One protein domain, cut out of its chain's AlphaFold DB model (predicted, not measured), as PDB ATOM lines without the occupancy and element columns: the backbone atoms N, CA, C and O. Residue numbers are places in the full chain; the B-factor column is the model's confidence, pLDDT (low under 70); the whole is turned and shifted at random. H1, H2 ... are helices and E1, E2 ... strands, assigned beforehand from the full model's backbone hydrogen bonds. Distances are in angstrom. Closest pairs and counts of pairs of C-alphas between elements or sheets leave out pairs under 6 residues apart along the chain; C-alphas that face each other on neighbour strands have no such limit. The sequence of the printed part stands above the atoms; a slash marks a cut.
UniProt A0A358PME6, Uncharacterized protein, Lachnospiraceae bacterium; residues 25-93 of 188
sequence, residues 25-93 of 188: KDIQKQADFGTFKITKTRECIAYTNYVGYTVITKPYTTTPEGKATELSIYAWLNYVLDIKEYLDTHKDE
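This is residues 25 to 93 of the 188 residues of an uncharacterized protein of Lachnospiraceae bacterium (UniProt A0A358PME6). One helix, H1, crosses one face of a twisted sheet, E1 E2 E3 E4; residues 86 to 93 stick out. The 69 printed residues, class mixed, in two layers, run through the strands as an antiparallel meander, each beside the one before, then H1. It is only just compact, close to loose: radius of gyration of the C-alphas 12.9 A, spans 42 by 29 by 22 A.

Find E1 from C-alpha 27 at (-58.597, -16.648, 29.712) to 32, E2, 36 to 41, E3, 45 to 49, and E4, 54 to 57. H1, residues 73 to 89, runs 24.9 A to C-alpha 89 at (-48.950, -30.006, 13.827).

In the hairpin E1 and E2, N 31 and O 38, 3.0 A, are within hydrogen-bond range, as are 11 of 13 O i to N i+4 pairs in H1. H1 is on the sheet, height over the sheet 9.6 A; the closest C-alphas of H1 and E2 are those of Leu 81 and Ile 38, 7.1 A apart.

The printed part has no cut; pLDDT is under 70 at 51 to 52 and, along the long link, 59 to 72.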
ATOM      1  N   LYS A  25     -63.251 -16.765  32.674       83.69
ATOM      2  CA  LYS A  25     -63.743 -15.735  31.744       83.69
ATOM      3  C   LYS A  25     -62.643 -14.812  31.216       83.69
ATOM      4  O   LYS A  25     -62.823 -14.201  30.170       83.69
ATOM      5  N   ASP A  26     -61.530 -14.710  31.938       81.31
ATOM      6  CA  ASP A  26     -60.422 -13.815  31.597       81.31
ATOM      7  C   ASP A  26     -59.352 -14.522  30.748       81.31
ATOM      8  O   ASP A  26     -58.374 -13.893  30.334       81.31
ATOM      9  N   ILE A  27     -59.523 -15.826  30.490       87.31
ATOM     10  CA  ILE A  27     -58.597 -16.648  29.712       87.31
ATOM     11  C   ILE A  27     -58.735 -16.298  28.231       87.31
ATOM     12  O   ILE A  27     -59.786 -16.482  27.625       87.31
ATOM     13  N   GLN A  28     -57.642 -15.824  27.644       88.50
ATOM     14  CA  GLN A  28     -57.536 -15.573  26.210       88.50
ATOM     15  C   GLN A  28     -56.980 -16.785  25.469       88.50
ATOM     16  O   GLN A  28     -57.421 -17.098  24.370       88.50
ATOM     17  N   LYS A  29     -55.984 -17.446  26.061       87.81
ATOM     18  CA  LYS A  29     -55.333 -18.617  25.474       87.81
ATOM     19  C   LYS A  29     -54.847 -19.526  26.590       87.81
ATOM     20  O   LYS A  29     -54.353 -19.053  27.614       87.81
ATOM     21  N   GLN A  30     -54.995 -20.825  26.402       90.81
ATOM     22  CA  GLN A  30     -54.541 -21.829  27.350       90.81
ATOM     23  C   GLN A  30     -54.011 -23.031  26.584       90.81
ATOM     24  O   GLN A  30     -54.560 -23.392  25.546       90.81
ATOM     25  N   ALA A  31     -52.952 -23.635  27.107       88.81
ATOM     26  CA  ALA A  31     -52.420 -24.879  26.588       88.81
ATOM     27  C   ALA A  31     -51.997 -25.800  27.729       88.81
ATOM     28  O   ALA A  31     -51.385 -25.354  28.705       88.81
ATOM     29  N   ASP A  32     -52.325 -27.078  27.569       87.75
ATOM     30  CA  ASP A  32     -51.897 -28.166  28.440       87.75
ATOM     31  C   ASP A  32     -50.698 -28.888  27.805       87.75
ATOM     32  O   ASP A  32     -50.695 -29.177  26.602       87.75
ATOM     33  N   PHE A  33     -49.665 -29.121  28.609       83.00
ATOM     34  CA  PHE A  33     -48.426 -29.806  28.244       83.00
ATOM     35  C   PHE A  33     -48.276 -31.150  28.986       83.00
ATOM     36  O   PHE A  33     -47.212 -31.765  28.948       83.00
ATOM     37  N   GLY A  34     -49.320 -31.628  29.667       81.69
ATOM     38  CA  GLY A  34     -49.345 -32.876  30.430       81.69
ATOM     39  C   GLY A  34     -48.875 -32.694  31.874       81.69
ATOM     40  O   GLY A  34     -49.626 -32.971  32.803       81.69
ATOM     41  N   THR A  35     -47.652 -32.195  32.083       75.38
ATOM     42  CA  THR A  35     -47.110 -31.934  33.437       75.38
ATOM     43  C   THR A  35     -47.464 -30.538  33.953       75.38
ATOM     44  O   THR A  35     -47.534 -30.289  35.160       75.38
ATOM     45  N   PHE A  36     -47.741 -29.602  33.053       82.94
ATOM     46  CA  PHE A  36     -48.141 -28.252  33.406       82.94
ATOM     47  C   PHE A  36     -49.058 -27.647  32.355       82.94
ATOM     48  O   PHE A  36     -49.090 -28.059  31.198       82.94
ATOM     49  N   LYS A  37     -49.774 -26.603  32.760       87.69
ATOM     50  CA  LYS A  37     -50.575 -25.757  31.886       87.69
ATOM     51  C   LYS A  37     -50.062 -24.328  31.910       87.69
ATOM     52  O   LYS A  37     -49.678 -23.802  32.957       87.69
ATOM     53  N   ILE A  38     -50.122 -23.678  30.754       88.19
ATOM     54  CA  ILE A  38     -49.891 -22.241  30.620       88.19
ATOM     55  C   ILE A  38     -51.229 -21.585  30.300       88.19
ATOM     56  O   ILE A  38     -51.942 -22.011  29.395       88.19
ATOM     57  N   THR A  39     -51.586 -20.552  31.059       88.31
ATOM     58  CA  THR A  39     -52.827 -19.789  30.889       88.31
ATOM     59  C   THR A  39     -52.499 -18.314  30.709       88.31
ATOM     60  O   THR A  39     -51.894 -17.699  31.585       88.31
ATOM     61  N   LYS A  40     -52.915 -17.731  29.587       86.56
ATOM     62  CA  LYS A  40     -52.765 -16.312  29.263       86.56
ATOM     63  C   LYS A  40     -54.096 -15.593  29.429       86.56
ATOM     64  O   LYS A  40     -55.115 -16.020  28.884       86.56
ATOM     65  N   THR A  41     -54.069 -14.479  30.146       86.81
ATOM     66  CA  THR A  41     -55.169 -13.519  30.254       86.81
ATOM     67  C   THR A  41     -54.751 -12.186  29.640       86.81
ATOM     68  O   THR A  41     -53.616 -12.018  29.194       86.81
ATOM     69  N   ARG A  42     -55.655 -11.202  29.649       79.81
ATOM     70  CA  ARG A  42     -55.330  -9.834  29.220       79.81
ATOM     71  C   ARG A  42     -54.221  -9.185  30.062       79.81
ATOM     72  O   ARG A  42     -53.501  -8.333  29.554       79.81
ATOM     73  N   GLU A  43     -54.116  -9.540  31.342       75.75
ATOM     74  CA  GLU A  43     -53.244  -8.845  32.302       75.75
ATOM     75  C   GLU A  43     -51.982  -9.627  32.679       75.75
ATOM     76  O   GLU A  43     -51.019  -9.036  33.174       75.75
ATOM     77  N   CYS A  44     -51.981 -10.949  32.510       79.12
ATOM     78  CA  CYS A  44     -50.901 -11.810  32.974       79.12
ATOM     79  C   CYS A  44     -50.825 -13.124  32.197       79.12
ATOM     80  O   CYS A  44     -51.775 -13.536  31.532       79.12
ATOM     81  N   ILE A  45     -49.707 -13.820  32.361       83.06
ATOM     82  CA  ILE A  45     -49.550 -15.218  31.977       83.06
ATOM     83  C   ILE A  45     -49.187 -16.026  33.221       83.06
ATOM     84  O   ILE A  45     -48.409 -15.576  34.065       83.06
ATOM     85  N   ALA A  46     -49.800 -17.194  33.360       86.00
ATOM     86  CA  ALA A  46     -49.596 -18.081  34.485       86.00
ATOM     87  C   ALA A  46     -49.131 -19.453  34.021       86.00
ATOM     88  O   ALA A  46     -49.746 -20.065  33.149       86.00
ATOM     89  N   TYR A  47     -48.080 -19.939  34.663       85.62
ATOM     90  CA  TYR A  47     -47.684 -21.338  34.661       85.62
ATOM     91  C   TYR A  47     -48.343 -22.026  35.856       85.62
ATOM     92  O   TYR A  47     -48.382 -21.459  36.948       85.62
ATOM     93  N   THR A  48     -48.884 -23.227  35.681       82.56
ATOM     94  CA  THR A  48     -49.405 -24.049  36.783       82.56
ATOM     95  C   THR A  48     -49.096 -25.511  36.519       82.56
ATOM     96  O   THR A  48     -49.484 -26.021  35.474       82.56
ATOM     97  N   ASN A  49     -48.437 -26.192  37.451       78.75
ATOM     98  CA  ASN A  49     -48.153 -27.623  37.326       78.75
ATOM     99  C   ASN A  49     -49.185 -28.498  38.061       78.75
ATOM    100  O   ASN A  49     -50.063 -27.998  38.769       78.75
ATOM    101  N   TYR A  50     -49.067 -29.815  37.887       74.06
ATOM    102  CA  TYR A  50     -49.983 -30.810  38.459       74.06
ATOM    103  C   TYR A  50     -50.014 -30.837  39.999       74.06
ATOM    104  O   TYR A  50     -51.033 -31.208  40.575       74.06
ATOM    105  N   VAL A  51     -48.945 -30.395  40.675       69.31
ATOM    106  CA  VAL A  51     -48.891 -30.304  42.150       69.31
ATOM    107  C   VAL A  51     -49.511 -29.016  42.705       69.31
ATOM    108  O   VAL A  51     -49.500 -28.795  43.913       69.31
ATOM    109  N   GLY A  52     -50.052 -28.148  41.842       65.12
ATOM    110  CA  GLY A  52     -50.708 -26.902  42.246       65.12
ATOM    111  C   GLY A  52     -49.758 -25.725  42.492       65.12
ATOM    112  O   GLY A  52     -50.185 -24.709  43.039       65.12
ATOM    113  N   TYR A  53     -48.488 -25.822  42.083       72.81
ATOM    114  CA  TYR A  53     -47.568 -24.685  42.085       72.81
ATOM    115  C   TYR A  53     -47.868 -23.775  40.893       72.81
ATOM    116  O   TYR A  53     -47.846 -24.205  39.737       72.81
ATOM    117  N   THR A  54     -48.136 -22.501  41.184       77.81
ATOM    118  CA  THR A  54     -48.522 -21.502  40.189       77.81
ATOM    119  C   THR A  54     -47.586 -20.302  40.230       77.81
ATOM    120  O   THR A  54     -47.414 -19.671  41.273       77.81
ATOM    121  N   VAL A  55     -47.055 -19.932  39.067       78.44
ATOM    122  CA  VAL A  55     -46.292 -18.695  38.873       78.44
ATOM    123  C   VAL A  55     -47.079 -17.787  37.950       78.44
ATOM    124  O   VAL A  55     -47.334 -18.143  36.802       78.44
ATOM    125  N   ILE A  56     -47.461 -16.615  38.455       79.38
ATOM    126  CA  ILE A  56     -48.171 -15.587  37.691       79.38
ATOM    127  C   ILE A  56     -47.201 -14.448  37.423       79.38
ATOM    128  O   ILE A  56     -46.679 -13.840  38.355       79.38
ATOM    129  N   THR A  57     -46.998 -14.132  36.149       74.06
ATOM    130  CA  THR A  57     -46.180 -12.997  35.732       74.06
ATOM    131  C   THR A  57     -46.987 -12.025  34.879       74.06
ATOM    132  O   THR A  57     -47.841 -12.412  34.078       74.06
ATOM    133  N   LYS A  58     -46.739 -10.732  35.085       73.19
ATOM    134  CA  LYS A  58     -47.345  -9.640  34.318       73.19
ATOM    135  C   LYS A  58     -46.337  -9.136  33.280       73.19
ATOM    136  O   LYS A  58     -45.140  -9.234  33.527       73.19
ATOM    137  N   PRO A  59     -46.778  -8.510  32.177       61.06
ATOM    138  CA  PRO A  59     -45.862  -7.945  31.180       61.06
ATOM    139  C   PRO A  59     -44.856  -6.940  31.772       61.06
ATOM    140  O   PRO A  59     -43.801  -6.702  31.203       61.06
ATOM    141  N   TYR A  60     -45.198  -6.341  32.916       58.00
ATOM    142  CA  TYR A  60     -44.483  -5.233  33.550       58.00
ATOM    143  C   TYR A  60     -43.431  -5.672  34.575       58.00
ATOM    144  O   TYR A  60     -42.849  -4.826  35.248       58.00
ATOM    145  N   THR A  61     -43.201  -6.977  34.763       50.81
ATOM    146  CA  THR A  61     -42.312  -7.475  35.830       50.81
ATOM    147  C   THR A  61     -40.843  -7.091  35.649       50.81
ATOM    148  O   THR A  61     -40.071  -7.253  36.586       50.81
ATOM    149  N   THR A  62     -40.446  -6.596  34.472       44.81
ATOM    150  CA  THR A  62     -39.040  -6.314  34.137       44.81
ATOM    151  C   THR A  62     -38.742  -4.863  33.750       44.81
ATOM    152  O   THR A  62     -37.573  -4.492  33.785       44.81
ATOM    153  N   THR A  63     -39.735  -4.025  33.410       40.44
ATOM    154  CA  THR A  63     -39.510  -2.600  33.076       40.44
ATOM    155  C   THR A  63     -40.672  -1.691  33.516       40.44
ATOM    156  O   THR A  63     -41.841  -2.069  33.388       40.44
ATOM    157  N   PRO A  64     -40.388  -0.453  33.974       44.50
ATOM    158  CA  PRO A  64     -41.411   0.558  34.287       44.50
ATOM    159  C   PRO A  64     -42.266   0.986  33.082       44.50
ATOM    160  O   PRO A  64     -43.342   1.550  33.254       44.50
ATOM    161  N   GLU A  65     -41.792   0.725  31.861       48.41
ATOM    162  CA  GLU A  65     -42.412   1.123  30.584       48.41
ATOM    163  C   GLU A  65     -43.591   0.240  30.172       48.41
ATOM    164  O   GLU A  65     -44.258   0.487  29.165       48.41
ATOM    165  N   GLY A  66     -43.844  -0.816  30.935       50.91
ATOM    166  CA  GLY A  66     -44.982  -1.674  30.715       50.91
ATOM    167  C   GLY A  66     -44.814  -2.669  29.555       50.91
ATOM    168  O   GLY A  66     -45.805  -3.132  28.988       50.91
ATOM    169  N   LYS A  67     -43.577  -3.012  29.182       55.53
ATOM    170  CA  LYS A  67     -43.283  -3.966  28.104       55.53
ATOM    171  C   LYS A  67     -42.431  -5.119  28.618       55.53
ATOM    172  O   LYS A  67     -41.438  -4.910  29.307       55.53
ATOM    173  N   ALA A  68     -42.799  -6.334  28.226       54.47
ATOM    174  CA  ALA A  68     -42.000  -7.510  28.521       54.47
ATOM    175  C   ALA A  68     -40.653  -7.409  27.797       54.47
ATOM    176  O   ALA A  68     -40.619  -7.139  26.596       54.47
ATOM    177  N   THR A  69     -39.548  -7.616  28.515       58.12
ATOM    178  CA  THR A  69     -38.233  -7.763  27.878       58.12
ATOM    179  C   THR A  69     -38.155  -9.123  27.190       58.12
ATOM    180  O   THR A  69     -38.803 -10.073  27.633       58.12
ATOM    181  N   GLU A  70     -37.365  -9.235  26.122       56.50
ATOM    182  CA  GLU A  70     -37.250 -10.468  25.319       56.50
ATOM    183  C   GLU A  70     -36.826 -11.691  26.148       56.50
ATOM    184  O   GLU A  70     -37.264 -12.804  25.880       56.50
ATOM    185  N   LEU A  71     -36.056 -11.474  27.219       59.03
ATOM    186  CA  LEU A  71     -35.595 -12.516  28.145       59.03
ATOM    187  C   LEU A  71     -36.483 -12.672  29.393       59.03
ATOM    188  O   LEU A  71     -36.125 -13.378  30.333       59.03
ATOM    189  N   SER A  72     -37.628 -11.987  29.457       65.88
ATOM    190  CA  SER A  72     -38.540 -12.115  30.594       65.88
ATOM    191  C   SER A  72     -39.272 -13.458  30.577       65.88
ATOM    192  O   SER A  72     -39.623 -13.984  29.521       65.88
ATOM    193  N   ILE A  73     -39.624 -13.962  31.766       71.75
ATOM    194  CA  ILE A  73     -40.492 -15.145  31.916       71.75
ATOM    195  C   ILE A  73     -41.817 -14.943  31.160       71.75
ATOM    196  O   ILE A  73     -42.359 -15.882  30.586       71.75
ATOM    197  N   TYR A  74     -42.324 -13.705  31.109       72.38
ATOM    198  CA  TYR A  74     -43.520 -13.375  30.340       72.38
ATOM    199  C   TYR A  74     -43.314 -13.597  28.833       72.38
ATOM    200  O   TYR A  74     -44.166 -14.211  28.191       72.38
ATOM    201  N   ALA A  75     -42.211 -13.108  28.260       72.50
ATOM    202  CA  ALA A  75     -41.904 -13.285  26.840       72.50
ATOM    203  C   ALA A  75     -41.662 -14.762  26.496       72.50
ATOM    204  O   ALA A  75     -42.256 -15.263  25.543       72.50
ATOM    205  N   TRP A  76     -40.900 -15.476  27.331       82.31
ATOM    206  CA  TRP A  76     -40.660 -16.913  27.180       82.31
ATOM    207  C   TRP A  76     -41.960 -17.726  27.176       82.31
ATOM    208  O   TRP A  76     -42.217 -18.490  26.249       82.31
ATOM    209  N   LEU A  77     -42.828 -17.526  28.174       80.94
ATOM    210  CA  LEU A  77     -44.094 -18.261  28.268       80.94
ATOM    211  C   LEU A  77     -45.049 -17.939  27.112       80.94
ATOM    212  O   LEU A  77     -45.792 -18.817  26.684       80.94
ATOM    213  N   ASN A  78     -45.032 -16.706  26.595       81.88
ATOM    214  CA  ASN A  78     -45.796 -16.372  25.391       81.88
ATOM    215  C   ASN A  78     -45.240 -17.075  24.156       81.88
ATOM    216  O   ASN A  78     -46.021 -17.654  23.412       81.88
ATOM    217  N   TYR A  79     -43.919 -17.076  23.970       84.06
ATOM    218  CA  TYR A  79     -43.278 -17.778  22.861       84.06
ATOM    219  C   TYR A  79     -43.639 -19.267  22.856       84.06
ATOM    220  O   TYR A  79     -44.132 -19.772  21.851       84.06
ATOM    221  N   VAL A  80     -43.490 -19.949  23.998       84.62
ATOM    222  CA  VAL A  80     -43.841 -21.373  24.136       84.62
ATOM    223  C   VAL A  80     -45.325 -21.610  23.835       84.62
ATOM    224  O   VAL A  80     -45.677 -22.571  23.152       84.62
ATOM    225  N   LEU A  81     -46.207 -20.723  24.303       86.31
ATOM    226  CA  LEU A  81     -47.646 -20.811  24.053       86.31
ATOM    227  C   LEU A  81     -48.011 -20.588  22.577       86.31
ATOM    228  O   LEU A  81     -48.971 -21.180  22.079       86.31
ATOM    229  N   ASP A  82     -47.285 -19.714  21.888       86.94
ATOM    230  CA  ASP A  82     -47.550 -19.362  20.497       86.94
ATOM    231  C   ASP A  82     -46.985 -20.392  19.524       86.94
ATOM    232  O   ASP A  82     -47.663 -20.738  18.560       86.94
ATOM    233  N   ILE A  83     -45.818 -20.964  19.820       83.62
ATOM    234  CA  ILE A  83     -45.185 -21.952  18.945       83.62
ATOM    235  C   ILE A  83     -45.742 -23.372  19.120       83.62
ATOM    236  O   ILE A  83     -45.614 -24.190  18.212       83.62
ATOM    237  N   LYS A  84     -46.405 -23.678  20.246       84.69
ATOM    238  CA  LYS A  84     -46.939 -25.021  20.536       84.69
ATOM    239  C   LYS A  84     -47.800 -25.584  19.405       84.69
ATOM    240  O   LYS A  84     -47.615 -26.731  19.028       84.69
ATOM    241  N   GLU A  85     -48.736 -24.793  18.885       82.12
ATOM    242  CA  GLU A  85     -49.678 -25.243  17.848       82.12
ATOM    243  C   GLU A  85     -48.952 -25.625  16.552       82.12
ATOM    244  O   GLU A  85     -49.255 -26.649  15.939       82.12
ATOM    245  N   TYR A  86     -47.926 -24.851  16.189       82.06
ATOM    246  CA  TYR A  86     -47.054 -25.167  15.066       82.06
ATOM    247  C   TYR A  86     -46.290 -26.476  15.311       82.06
ATOM    248  O   TYR A  86     -46.358 -27.380  14.480       82.06
ATOM    249  N   LEU A  87     -45.640 -26.622  16.469       83.69
ATOM    250  CA  LEU A  87     -44.846 -27.817  16.788       83.69
ATOM    251  C   LEU A  87     -45.695 -29.085  16.919       83.69
ATOM    252  O   LEU A  87     -45.241 -30.163  16.549       83.69
ATOM    253  N   ASP A  88     -46.930 -28.969  17.412       79.75
ATOM    254  CA  ASP A  88     -47.851 -30.104  17.511       79.75
ATOM    255  C   ASP A  88     -48.351 -30.583  16.145       79.75
ATOM    256  O   ASP A  88     -48.650 -31.766  15.990       79.75
ATOM    257  N   THR A  89     -48.455 -29.678  15.171       82.25
ATOM    258  CA  THR A  89     -48.950 -30.006  13.827       82.25
ATOM    259  C   THR A  89     -47.838 -30.564  12.933       82.25
ATOM    260  O   THR A  89     -48.116 -31.364  12.047       82.25
ATOM    261  N   HIS A  90     -46.579 -30.205  13.201       82.94
ATOM    262  CA  HIS A  90     -45.419 -30.543  12.366       82.94
ATOM    263  C   HIS A  90     -44.426 -31.468  13.091       82.94
ATOM    264  O   HIS A  90     -43.224 -31.377  12.863       82.94
ATOM    265  N   LYS A  91     -44.901 -32.342  13.993       78.25
ATOM    266  CA  LYS A  91     -44.062 -33.125  14.928       78.25
ATOM    267  C   LYS A  91     -42.893 -33.865  14.282       78.25
ATOM    268  O   LYS A  91     -41.814 -33.870  14.866       78.25
ATOM    269  N   ASP A  92     -43.116 -34.452  13.110       81.38
ATOM    270  CA  ASP A  92     -42.132 -35.273  12.397       81.38
ATOM    271  C   ASP A  92     -41.212 -34.451  11.476       81.38
ATOM    272  O   ASP A  92     -40.286 -34.992  10.869       81.38
ATOM    273  N   GLU A  93     -41.454 -33.144  11.349       82.25
ATOM    274  CA  GLU A  93     -40.627 -32.263  10.532       82.25
ATOM    275  C   GLU A  93     -39.341 -31.892  11.267       82.25
ATOM    276  O   GLU A  93     -39.320 -31.692  12.483       82.25
TER     277      GLU A  93